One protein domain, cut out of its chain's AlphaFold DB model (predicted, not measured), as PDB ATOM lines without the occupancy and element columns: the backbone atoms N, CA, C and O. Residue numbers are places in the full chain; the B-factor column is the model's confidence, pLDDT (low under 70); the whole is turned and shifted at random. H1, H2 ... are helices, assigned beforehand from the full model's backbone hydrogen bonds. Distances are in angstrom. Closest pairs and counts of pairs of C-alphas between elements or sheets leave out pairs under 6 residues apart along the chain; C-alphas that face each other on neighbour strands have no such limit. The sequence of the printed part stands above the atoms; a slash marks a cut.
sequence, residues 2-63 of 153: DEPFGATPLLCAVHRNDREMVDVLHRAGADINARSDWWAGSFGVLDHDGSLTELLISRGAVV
ATOM      1  N   ASP A   2      -0.561  -6.299  31.802       42.19
ATOM      2  CA  ASP A   2      -0.022  -4.970  31.523       42.19
ATOM      3  C   ASP A   2      -1.054  -3.896  31.893       42.19
ATOM      4  O   ASP A   2      -1.560  -3.187  31.028       42.19
ATOM      5  N   GLU A   3      -1.440  -3.821  33.169       47.41
ATOM      6  CA  GLU A   3      -2.214  -2.670  33.644       47.41
ATOM      7  C   GLU A   3      -1.296  -1.437  33.588       47.41
ATOM      8  O   GLU A   3      -0.283  -1.390  34.295       47.41
ATOM      9  N   PRO A   4      -1.562  -0.472  32.693       52.34
ATOM     10  CA  PRO A   4      -0.585   0.535  32.322       52.34
ATOM     11  C   PRO A   4      -0.530   1.576  33.432       52.34
ATOM     12  O   PRO A   4      -1.453   2.361  33.551       52.34
ATOM     13  N   PHE A   5       0.521   1.603  34.252       63.75
ATOM     14  CA  PHE A   5       0.891   2.768  35.080       63.75
ATOM     15  C   PHE A   5      -0.194   3.342  36.031       63.75
ATOM     16  O   PHE A   5      -0.055   4.484  36.466       63.75
ATOM     17  N   GLY A   6      -1.290   2.626  36.323       71.50
ATOM     18  CA  GLY A   6      -2.480   3.210  36.971       71.50
ATOM     19  C   GLY A   6      -3.154   4.310  36.134       71.50
ATOM     20  O   GLY A   6      -3.731   5.247  36.676       71.50
ATOM     21  N   ALA A   7      -3.020   4.260  34.807       78.69
ATOM     22  CA  ALA A   7      -3.551   5.258  33.893       78.69
ATOM     23  C   ALA A   7      -5.083   5.212  33.864       78.69
ATOM     24  O   ALA A   7      -5.702   4.161  33.694       78.69
ATOM     25  N   THR A   8      -5.700   6.384  33.991       89.75
ATOM     26  CA  THR A   8      -7.148   6.524  33.846       89.75
ATOM     27  C   THR A   8      -7.569   6.246  32.399       89.75
ATOM     28  O   THR A   8      -6.787   6.473  31.469       89.75
ATOM     29  N   PRO A   9      -8.825   5.823  32.152       92.94
ATOM     30  CA  PRO A   9      -9.334   5.664  30.788       92.94
ATOM     31  C   PRO A   9      -9.141   6.921  29.930       92.94
ATOM     32  O   PRO A   9      -8.871   6.821  28.732       92.94
ATOM     33  N   LEU A  10      -9.240   8.100  30.559       93.94
ATOM     34  CA  LEU A  10      -9.029   9.387  29.908       93.94
ATOM     35  C   LEU A  10      -7.567   9.573  29.490       93.94
ATOM     36  O   LEU A  10      -7.324   9.933  28.342       93.94
ATOM     37  N   LEU A  11      -6.604   9.258  30.363       91.88
ATOM     38  CA  LEU A  11      -5.178   9.285  30.017       91.88
ATOM     39  C   LEU A  11      -4.876   8.360  28.834       91.88
ATOM     40  O   LEU A  11      -4.250   8.789  27.869       91.88
ATOM     41  N   CYS A  12      -5.406   7.133  28.837       91.31
ATOM     42  CA  CYS A  12      -5.219   6.209  27.718       91.31
ATOM     43  C   CYS A  12      -5.813   6.733  26.401       91.31
ATOM     44  O   CYS A  12      -5.301   6.404  25.331       91.31
ATOM     45  N   ALA A  13      -6.922   7.477  26.440       93.81
ATOM     46  CA  ALA A  13      -7.508   8.099  25.252       93.81
ATOM     47  C   ALA A  13      -6.638   9.256  24.738       93.81
ATOM     48  O   ALA A  13      -6.370   9.337  23.539       93.81
ATOM     49  N   VAL A  14      -6.126  10.090  25.648       93.62
ATOM     50  CA  VAL A  14      -5.194  11.179  25.324       93.62
ATOM     51  C   VAL A  14      -3.910  10.641  24.695       93.62
ATOM     52  O   VAL A  14      -3.512  11.122  23.639       93.62
ATOM     53  N   HIS A  15      -3.312   9.587  25.262       88.81
ATOM     54  CA  HIS A  15      -2.119   8.933  24.704       88.81
ATOM     55  C   HIS A  15      -2.312   8.399  23.292       88.81
ATOM     56  O   HIS A  15      -1.380   8.392  22.495       88.81
ATOM     57  N   ARG A  16      -3.524   7.944  22.976       90.31
ATOM     58  CA  ARG A  16      -3.883   7.457  21.639       90.31
ATOM     59  C   ARG A  16      -4.311   8.581  20.695       90.31
ATOM     60  O   ARG A  16      -4.675   8.293  19.558       90.31
ATOM     61  N   ASN A  17      -4.274   9.834  21.154       92.50
ATOM     62  CA  ASN A  17      -4.769  11.007  20.441       92.50
ATOM     63  C   ASN A  17      -6.243  10.855  19.997       92.50
ATOM     64  O   ASN A  17      -6.668  11.398  18.977       92.50
ATOM     65  N   ASP A  18      -7.027  10.088  20.763       94.69
ATOM     66  CA  ASP A  18      -8.403   9.708  20.447       94.69
ATOM     67  C   ASP A  18      -9.374  10.777  20.962       94.69
ATOM     68  O   ASP A  18      -9.912  10.699  22.071       94.69
ATOM     69  N   ARG A  19      -9.559  11.826  20.150       95.50
ATOM     70  CA  ARG A  19     -10.425  12.964  20.482       95.50
ATOM     71  C   ARG A  19     -11.847  12.532  20.828       95.50
ATOM     72  O   ARG A  19     -12.420  13.047  21.784       95.50
ATOM     73  N   GLU A  20     -12.423  11.626  20.046       96.69
ATOM     74  CA  GLU A  20     -13.810  11.201  20.239       96.69
ATOM     75  C   GLU A  20     -13.972  10.479  21.576       96.69
ATOM     76  O   GLU A  20     -14.910  10.763  22.326       96.69
ATOM     77  N   MET A  21     -13.023   9.611  21.930       96.44
ATOM     78  CA  MET A  21     -13.027   8.951  23.230       96.44
ATOM     79  C   MET A  21     -12.812   9.939  24.381       96.44
ATOM     80  O   MET A  21     -13.507   9.852  25.394       96.44
ATOM     81  N   VAL A  22     -11.914  10.919  24.228       96.00
ATOM     82  CA  VAL A  22     -11.749  12.012  25.204       96.00
ATOM     83  C   VAL A  22     -13.072  12.759  25.413       96.00
ATOM     84  O   VAL A  22     -13.460  13.009  26.555       96.00
ATOM     85  N   ASP A  23     -13.805  13.062  24.340       95.69
ATOM     86  CA  ASP A  23     -15.099  13.754  24.399       95.69
ATOM     87  C   ASP A  23     -16.180  12.920  25.105       95.69
ATOM     88  O   ASP A  23     -17.018  13.463  25.832       95.69
ATOM     89  N   VAL A  24     -16.200  11.603  24.889       97.94
ATOM     90  CA  VAL A  24     -17.122  10.683  25.576       97.94
ATOM     91  C   VAL A  24     -16.803  10.612  27.067       97.94
ATOM     92  O   VAL A  24     -17.700  10.801  27.889       97.94
ATOM     93  N   LEU A  25     -15.536  10.393  27.423       96.94
ATOM     94  CA  LEU A  25     -15.108  10.235  28.813       96.94
ATOM     95  C   LEU A  25     -15.286  11.527  29.617       96.94
ATOM     96  O   LEU A  25     -15.795  11.488  30.734       96.94
ATOM     97  N   HIS A  26     -14.952  12.679  29.033       95.12
ATOM     98  CA  HIS A  26     -15.154  13.970  29.686       95.12
ATOM     99  C   HIS A  26     -16.642  14.252  29.955       95.12
ATOM    100  O   HIS A  26     -17.005  14.645  31.060       95.12
ATOM    101  N   ARG A  27     -17.534  13.974  28.989       95.88
ATOM    102  CA  ARG A  27     -18.993  14.108  29.192       95.88
ATOM    103  C   ARG A  27     -19.548  13.137  30.230       95.88
ATOM    104  O   ARG A  27     -20.542  13.456  30.874       95.88
ATOM    105  N   ALA A  28     -18.920  11.976  30.392       97.38
ATOM    106  CA  ALA A  28     -19.263  11.018  31.436       97.38
ATOM    107  C   ALA A  28     -18.781  11.446  32.839       97.38
ATOM    108  O   ALA A  28     -19.037  10.732  33.805       97.38
ATOM    109  N   GLY A  29     -18.108  12.596  32.965       96.31
ATOM    110  CA  GLY A  29     -17.612  13.117  34.238       96.31
ATOM    111  C   GLY A  29     -16.239  12.580  34.638       96.31
ATOM    112  O   GLY A  29     -15.897  12.640  35.816       96.31
ATOM    113  N   ALA A  30     -15.451  12.047  33.694       96.19
ATOM    114  CA  ALA A  30     -14.060  11.705  33.973       96.19
ATOM    115  C   ALA A  30     -13.282  12.960  34.398       96.19
ATOM    116  O   ALA A  30     -13.322  13.986  33.712       96.19
ATOM    117  N   ASP A  31     -12.559  12.862  35.513       95.94
ATOM    118  CA  ASP A  31     -11.710  13.945  35.999       95.94
ATOM    119  C   ASP A  31     -10.532  14.167  35.040       95.94
ATOM    120  O   ASP A  31      -9.690  13.288  34.839       95.94
ATOM    121  N   ILE A  32     -10.483  15.359  34.441       95.81
ATOM    122  CA  ILE A  32      -9.449  15.759  33.483       95.81
ATOM    123  C   ILE A  32      -8.072  15.935  34.125       95.81
ATOM    124  O   ILE A  32      -7.059  15.845  33.433       95.81
ATOM    125  N   ASN A  33      -8.033  16.162  35.437       95.88
ATOM    126  CA  ASN A  33      -6.807  16.374  36.196       95.88
ATOM    127  C   ASN A  33      -6.371  15.128  36.974       95.88
ATOM    128  O   ASN A  33      -5.358  15.176  37.676       95.88
ATOM    129  N   ALA A  34      -7.090  14.010  36.830       94.12
ATOM    130  CA  ALA A  34      -6.673  12.749  37.412       94.12
ATOM    131  C   ALA A  34      -5.306  12.338  36.854       94.12
ATOM    132  O   ALA A  34      -5.065  12.374  35.641       94.12
ATOM    133  N   ARG A  35      -4.411  11.939  37.759       92.00
ATOM    134  CA  ARG A  35      -3.053  11.514  37.426       92.00
ATOM    135  C   ARG A  35      -2.918  10.001  37.566       92.00
ATOM    136  O   ARG A  35      -3.694   9.376  38.281       92.00
ATOM    137  N   SER A  36      -1.953   9.425  36.860       91.00
ATOM    138  CA  SER A  36      -1.641   7.998  36.946       91.00
ATOM    139  C   SER A  36      -0.950   7.637  38.269       91.00
ATOM    140  O   SER A  36      -0.333   8.490  38.900       91.00
ATOM    141  N   ASP A  37      -0.932   6.361  38.640       88.38
ATOM    142  CA  ASP A  37      -0.240   5.872  39.845       88.38
ATOM    143  C   ASP A  37       1.156   5.305  39.526       88.38
ATOM    144  O   ASP A  37       1.509   4.180  39.887       88.38
ATOM    145  N   TRP A  38       1.980   6.079  38.812       88.44
ATOM    146  CA  TRP A  38       3.338   5.652  38.464       88.44
ATOM    147  C   TRP A  38       4.341   5.929  39.589       88.44
ATOM    148  O   TRP A  38       4.407   7.035  40.127       88.44
ATOM    149  N   TRP A  39       5.157   4.923  39.922       87.00
ATOM    150  CA  TRP A  39       6.055   4.950  41.084       87.00
ATOM    151  C   TRP A  39       7.107   6.066  41.025       87.00
ATOM    152  O   TRP A  39       7.493   6.588  42.068       87.00
ATOM    153  N   ALA A  40       7.570   6.426  39.826       87.25
ATOM    154  CA  ALA A  40       8.587   7.454  39.642       87.25
ATOM    155  C   ALA A  40       7.992   8.863  39.525       87.25
ATOM    156  O   ALA A  40       8.740   9.819  39.383       87.25
ATOM    157  N   GLY A  41       6.670   9.016  39.596       87.62
ATOM    158  CA  GLY A  41       5.979  10.289  39.418       87.62
ATOM    159  C   GLY A  41       4.756  10.103  38.536       87.62
ATOM    160  O   GLY A  41       4.838   9.500  37.470       87.62
ATOM    161  N   SER A  42       3.614  10.613  38.983       90.12
ATOM    162  CA  SER A  42       2.337  10.445  38.296       90.12
ATOM    163  C   SER A  42       2.284  11.232  36.986       90.12
ATOM    164  O   SER A  42       2.869  12.309  36.899       90.12
ATOM    165  N   PHE A  43       1.547  10.737  35.989       91.31
ATOM    166  CA  PHE A  43       1.339  11.423  34.711       91.31
ATOM    167  C   PHE A  43      -0.069  12.005  34.599       91.31
ATOM    168  O   PHE A  43      -1.045  11.328  34.916       91.31
ATOM    169  N   GLY A  44      -0.173  13.239  34.115       93.31
ATOM    170  CA  GLY A  44      -1.420  13.913  33.761       93.31
ATOM    171  C   GLY A  44      -1.655  13.983  32.249       93.31
ATOM    172  O   GLY A  44      -0.799  13.632  31.436       93.31
ATOM    173  N   VAL A  45      -2.831  14.485  31.861       94.06
ATOM    174  CA  VAL A  45      -3.255  14.560  30.448       94.06
ATOM    175  C   VAL A  45      -2.394  15.495  29.599       94.06
ATOM    176  O   VAL A  45      -2.360  15.350  28.385       94.06
ATOM    177  N   LEU A  46      -1.684  16.442  30.217       95.00
ATOM    178  CA  LEU A  46      -0.788  17.344  29.497       95.00
ATOM    179  C   LEU A  46       0.641  16.812  29.390       95.00
ATOM    180  O   LEU A  46       1.400  17.406  28.636       95.00
ATOM    181  N   ASP A  47       1.021  15.738  30.100       89.88
ATOM    182  CA  ASP A  47       2.417  15.255  30.208       89.88
ATOM    183  C   ASP A  47       3.006  14.667  28.923       89.88
ATOM    184  O   ASP A  47       4.195  14.357  28.866       89.88
ATOM    185  N   HIS A  48       2.191  14.564  27.880       80.12
ATOM    186  CA  HIS A  48       2.553  13.995  26.593       80.12
ATOM    187  C   HIS A  48       2.332  15.049  25.516       80.12
ATOM    188  O   HIS A  48       1.358  15.799  25.573       80.12
ATOM    189  N   ASP A  49       3.238  15.104  24.542       73.06
ATOM    190  CA  ASP A  49       3.022  15.926  23.358       73.06
ATOM    191  C   ASP A  49       1.900  15.311  22.514       73.06
ATOM    192  O   ASP A  49       1.856  14.099  22.284       73.06
ATOM    193  N   GLY A  50       0.951  16.139  22.098       78.38
ATOM    194  CA  GLY A  50      -0.235  15.683  21.397       78.38
ATOM    195  C   GLY A  50      -1.079  16.832  20.871       78.38
ATOM    196  O   GLY A  50      -1.195  17.898  21.484       78.38
ATOM    197  N   SER A  51      -1.761  16.582  19.750       90.81
ATOM    198  CA  SER A  51      -2.628  17.572  19.096       90.81
ATOM    199  C   SER A  51      -3.880  17.925  19.911       90.81
ATOM    200  O   SER A  51      -4.663  18.778  19.503       90.81
ATOM    201  N   LEU A  52      -4.105  17.260  21.050       94.50
ATOM    202  CA  LEU A  52      -5.230  17.521  21.951       94.50
ATOM    203  C   LEU A  52      -4.927  18.562  23.033       94.50
ATOM    204  O   LEU A  52      -5.828  18.877  23.803       94.50
ATOM    205  N   THR A  53      -3.715  19.117  23.105       94.81
ATOM    206  CA  THR A  53      -3.317  20.056  24.171       94.81
ATOM    207  C   THR A  53      -4.321  21.196  24.372       94.81
ATOM    208  O   THR A  53      -4.849  21.370  25.470       94.81
ATOM    209  N   GLU A  54      -4.644  21.945  23.315       94.00
ATOM    210  CA  GLU A  54      -5.573  23.082  23.401       94.00
ATOM    211  C   GLU A  54      -6.969  22.646  23.858       94.00
ATOM    212  O   GLU A  54      -7.608  23.297  24.687       94.00
ATOM    213  N   LEU A  55      -7.423  21.498  23.352       95.25
ATOM    214  CA  LEU A  55      -8.699  20.907  23.726       95.25
ATOM    215  C   LEU A  55      -8.743  20.575  25.221       95.25
ATOM    216  O   LEU A  55      -9.724  20.896  25.890       95.25
ATOM    217  N   LEU A  56      -7.692  19.945  25.745       96.94
ATOM    218  CA  LEU A  56      -7.597  19.554  27.150       96.94
ATOM    219  C   LEU A  56      -7.576  20.786  28.060       96.94
ATOM    220  O   LEU A  56      -8.326  20.837  29.033       96.94
ATOM    221  N   ILE A  57      -6.808  21.819  27.700       96.31
ATOM    222  CA  ILE A  57      -6.776  23.091  28.440       96.31
ATOM    223  C   ILE A  57      -8.160  23.753  28.437       96.31
ATOM    224  O   ILE A  57      -8.650  24.148  29.495       96.31
ATOM    225  N   SER A  58      -8.852  23.796  27.289       95.44
ATOM    226  CA  SER A  58     -10.213  24.358  27.204       95.44
ATOM    227  C   SER A  58     -11.244  23.623  28.070       95.44
ATOM    228  O   SER A  58     -12.303  24.167  28.376       95.44
ATOM    229  N   ARG A  59     -10.927  22.392  28.490       94.88
ATOM    230  CA  ARG A  59     -11.752  21.545  29.359       94.88
ATOM    231  C   ARG A  59     -11.318  21.544  30.819       94.88
ATOM    232  O   ARG A  59     -11.843  20.762  31.608       94.88
ATOM    233  N   GLY A  60     -10.391  22.426  31.184       96.25
ATOM    234  CA  GLY A  60      -9.946  22.606  32.560       96.25
ATOM    235  C   GLY A  60      -8.759  21.735  32.961       96.25
ATOM    236  O   GLY A  60      -8.532  21.564  34.160       96.25
ATOM    237  N   ALA A  61      -8.000  21.192  32.001       97.00
ATOM    238  CA  ALA A  61      -6.696  20.616  32.312       97.00
ATOM    239  C   ALA A  61      -5.775  21.702  32.887       97.00
ATOM    240  O   ALA A  61      -5.585  22.764  32.285       97.00
ATOM    241  N   VAL A  62      -5.206  21.440  34.061       97.00
ATOM    242  CA  VAL A  62      -4.314  22.374  34.750       97.00
ATOM    243  C   VAL A  62      -2.944  22.371  34.081       97.00
ATOM    244  O   VAL A  62      -2.274  21.345  34.016       97.00
ATOM    245  N   VAL A  63      -2.505  23.549  33.633       97.38
ATOM    246  CA  VAL A  63      -1.127  23.773  33.180       97.38
ATOM    247  C   VAL A  63      -0.245  24.013  34.407       97.38
ATOM    248  O   VAL A  63      -0.278  25.106  34.990       97.38
TER     249      VAL A  63
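This is residues 2 to 63 of the 153 residues of the protein "Ankyrin repeat domain-containing protein" of Acidobacteria bacterium (UniProt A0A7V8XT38). Little regular structure is present: a small helical hairpin of H1 and H2, with short H3 near H2, and a long loop, residues 28 to 52, that runs out to a turn near residue 39 and folds back to H3. The printed part has 62 residues with three named helices, in the order H1, H2, H3, and no named strand; the class is all helix, with 22 residues in named elements. It is compact, with a radius of gyration of the C-alphas of 10.7 A, spanning 29 by 22 by 19 A.

H2, residues 19 to 27, touches H1, residues 9 to 15; their closest C-alphas, of Val 22 and Ala 13, are 5.8 A apart. This helical hairpin has a shallow tilt of 29 degrees, opposite ways. H3, residues 53 to 58, is near H2, with 7 pairs of C-alphas within 10 A. H1 and H3 are apart. In H1, H2 and H3 every O i to N i+4 pair is within hydrogen-bond range.

H2 is 12.3 A long, H1 10.0 A and H3 8.7 A. H1 begins at C-alpha 9 (-9.334, 5.664, 30.788); H3 ends at C-alpha 58 (-10.213, 24.358, 27.204).

The C-alphas farthest apart, of Asp 2 and Ser 58, are 31.3 A apart. The printed part has no cut. The link H1 to H2 is tight; H2 to H3 is long, 25 residues. Residues 2 to 5 have pLDDT under 70.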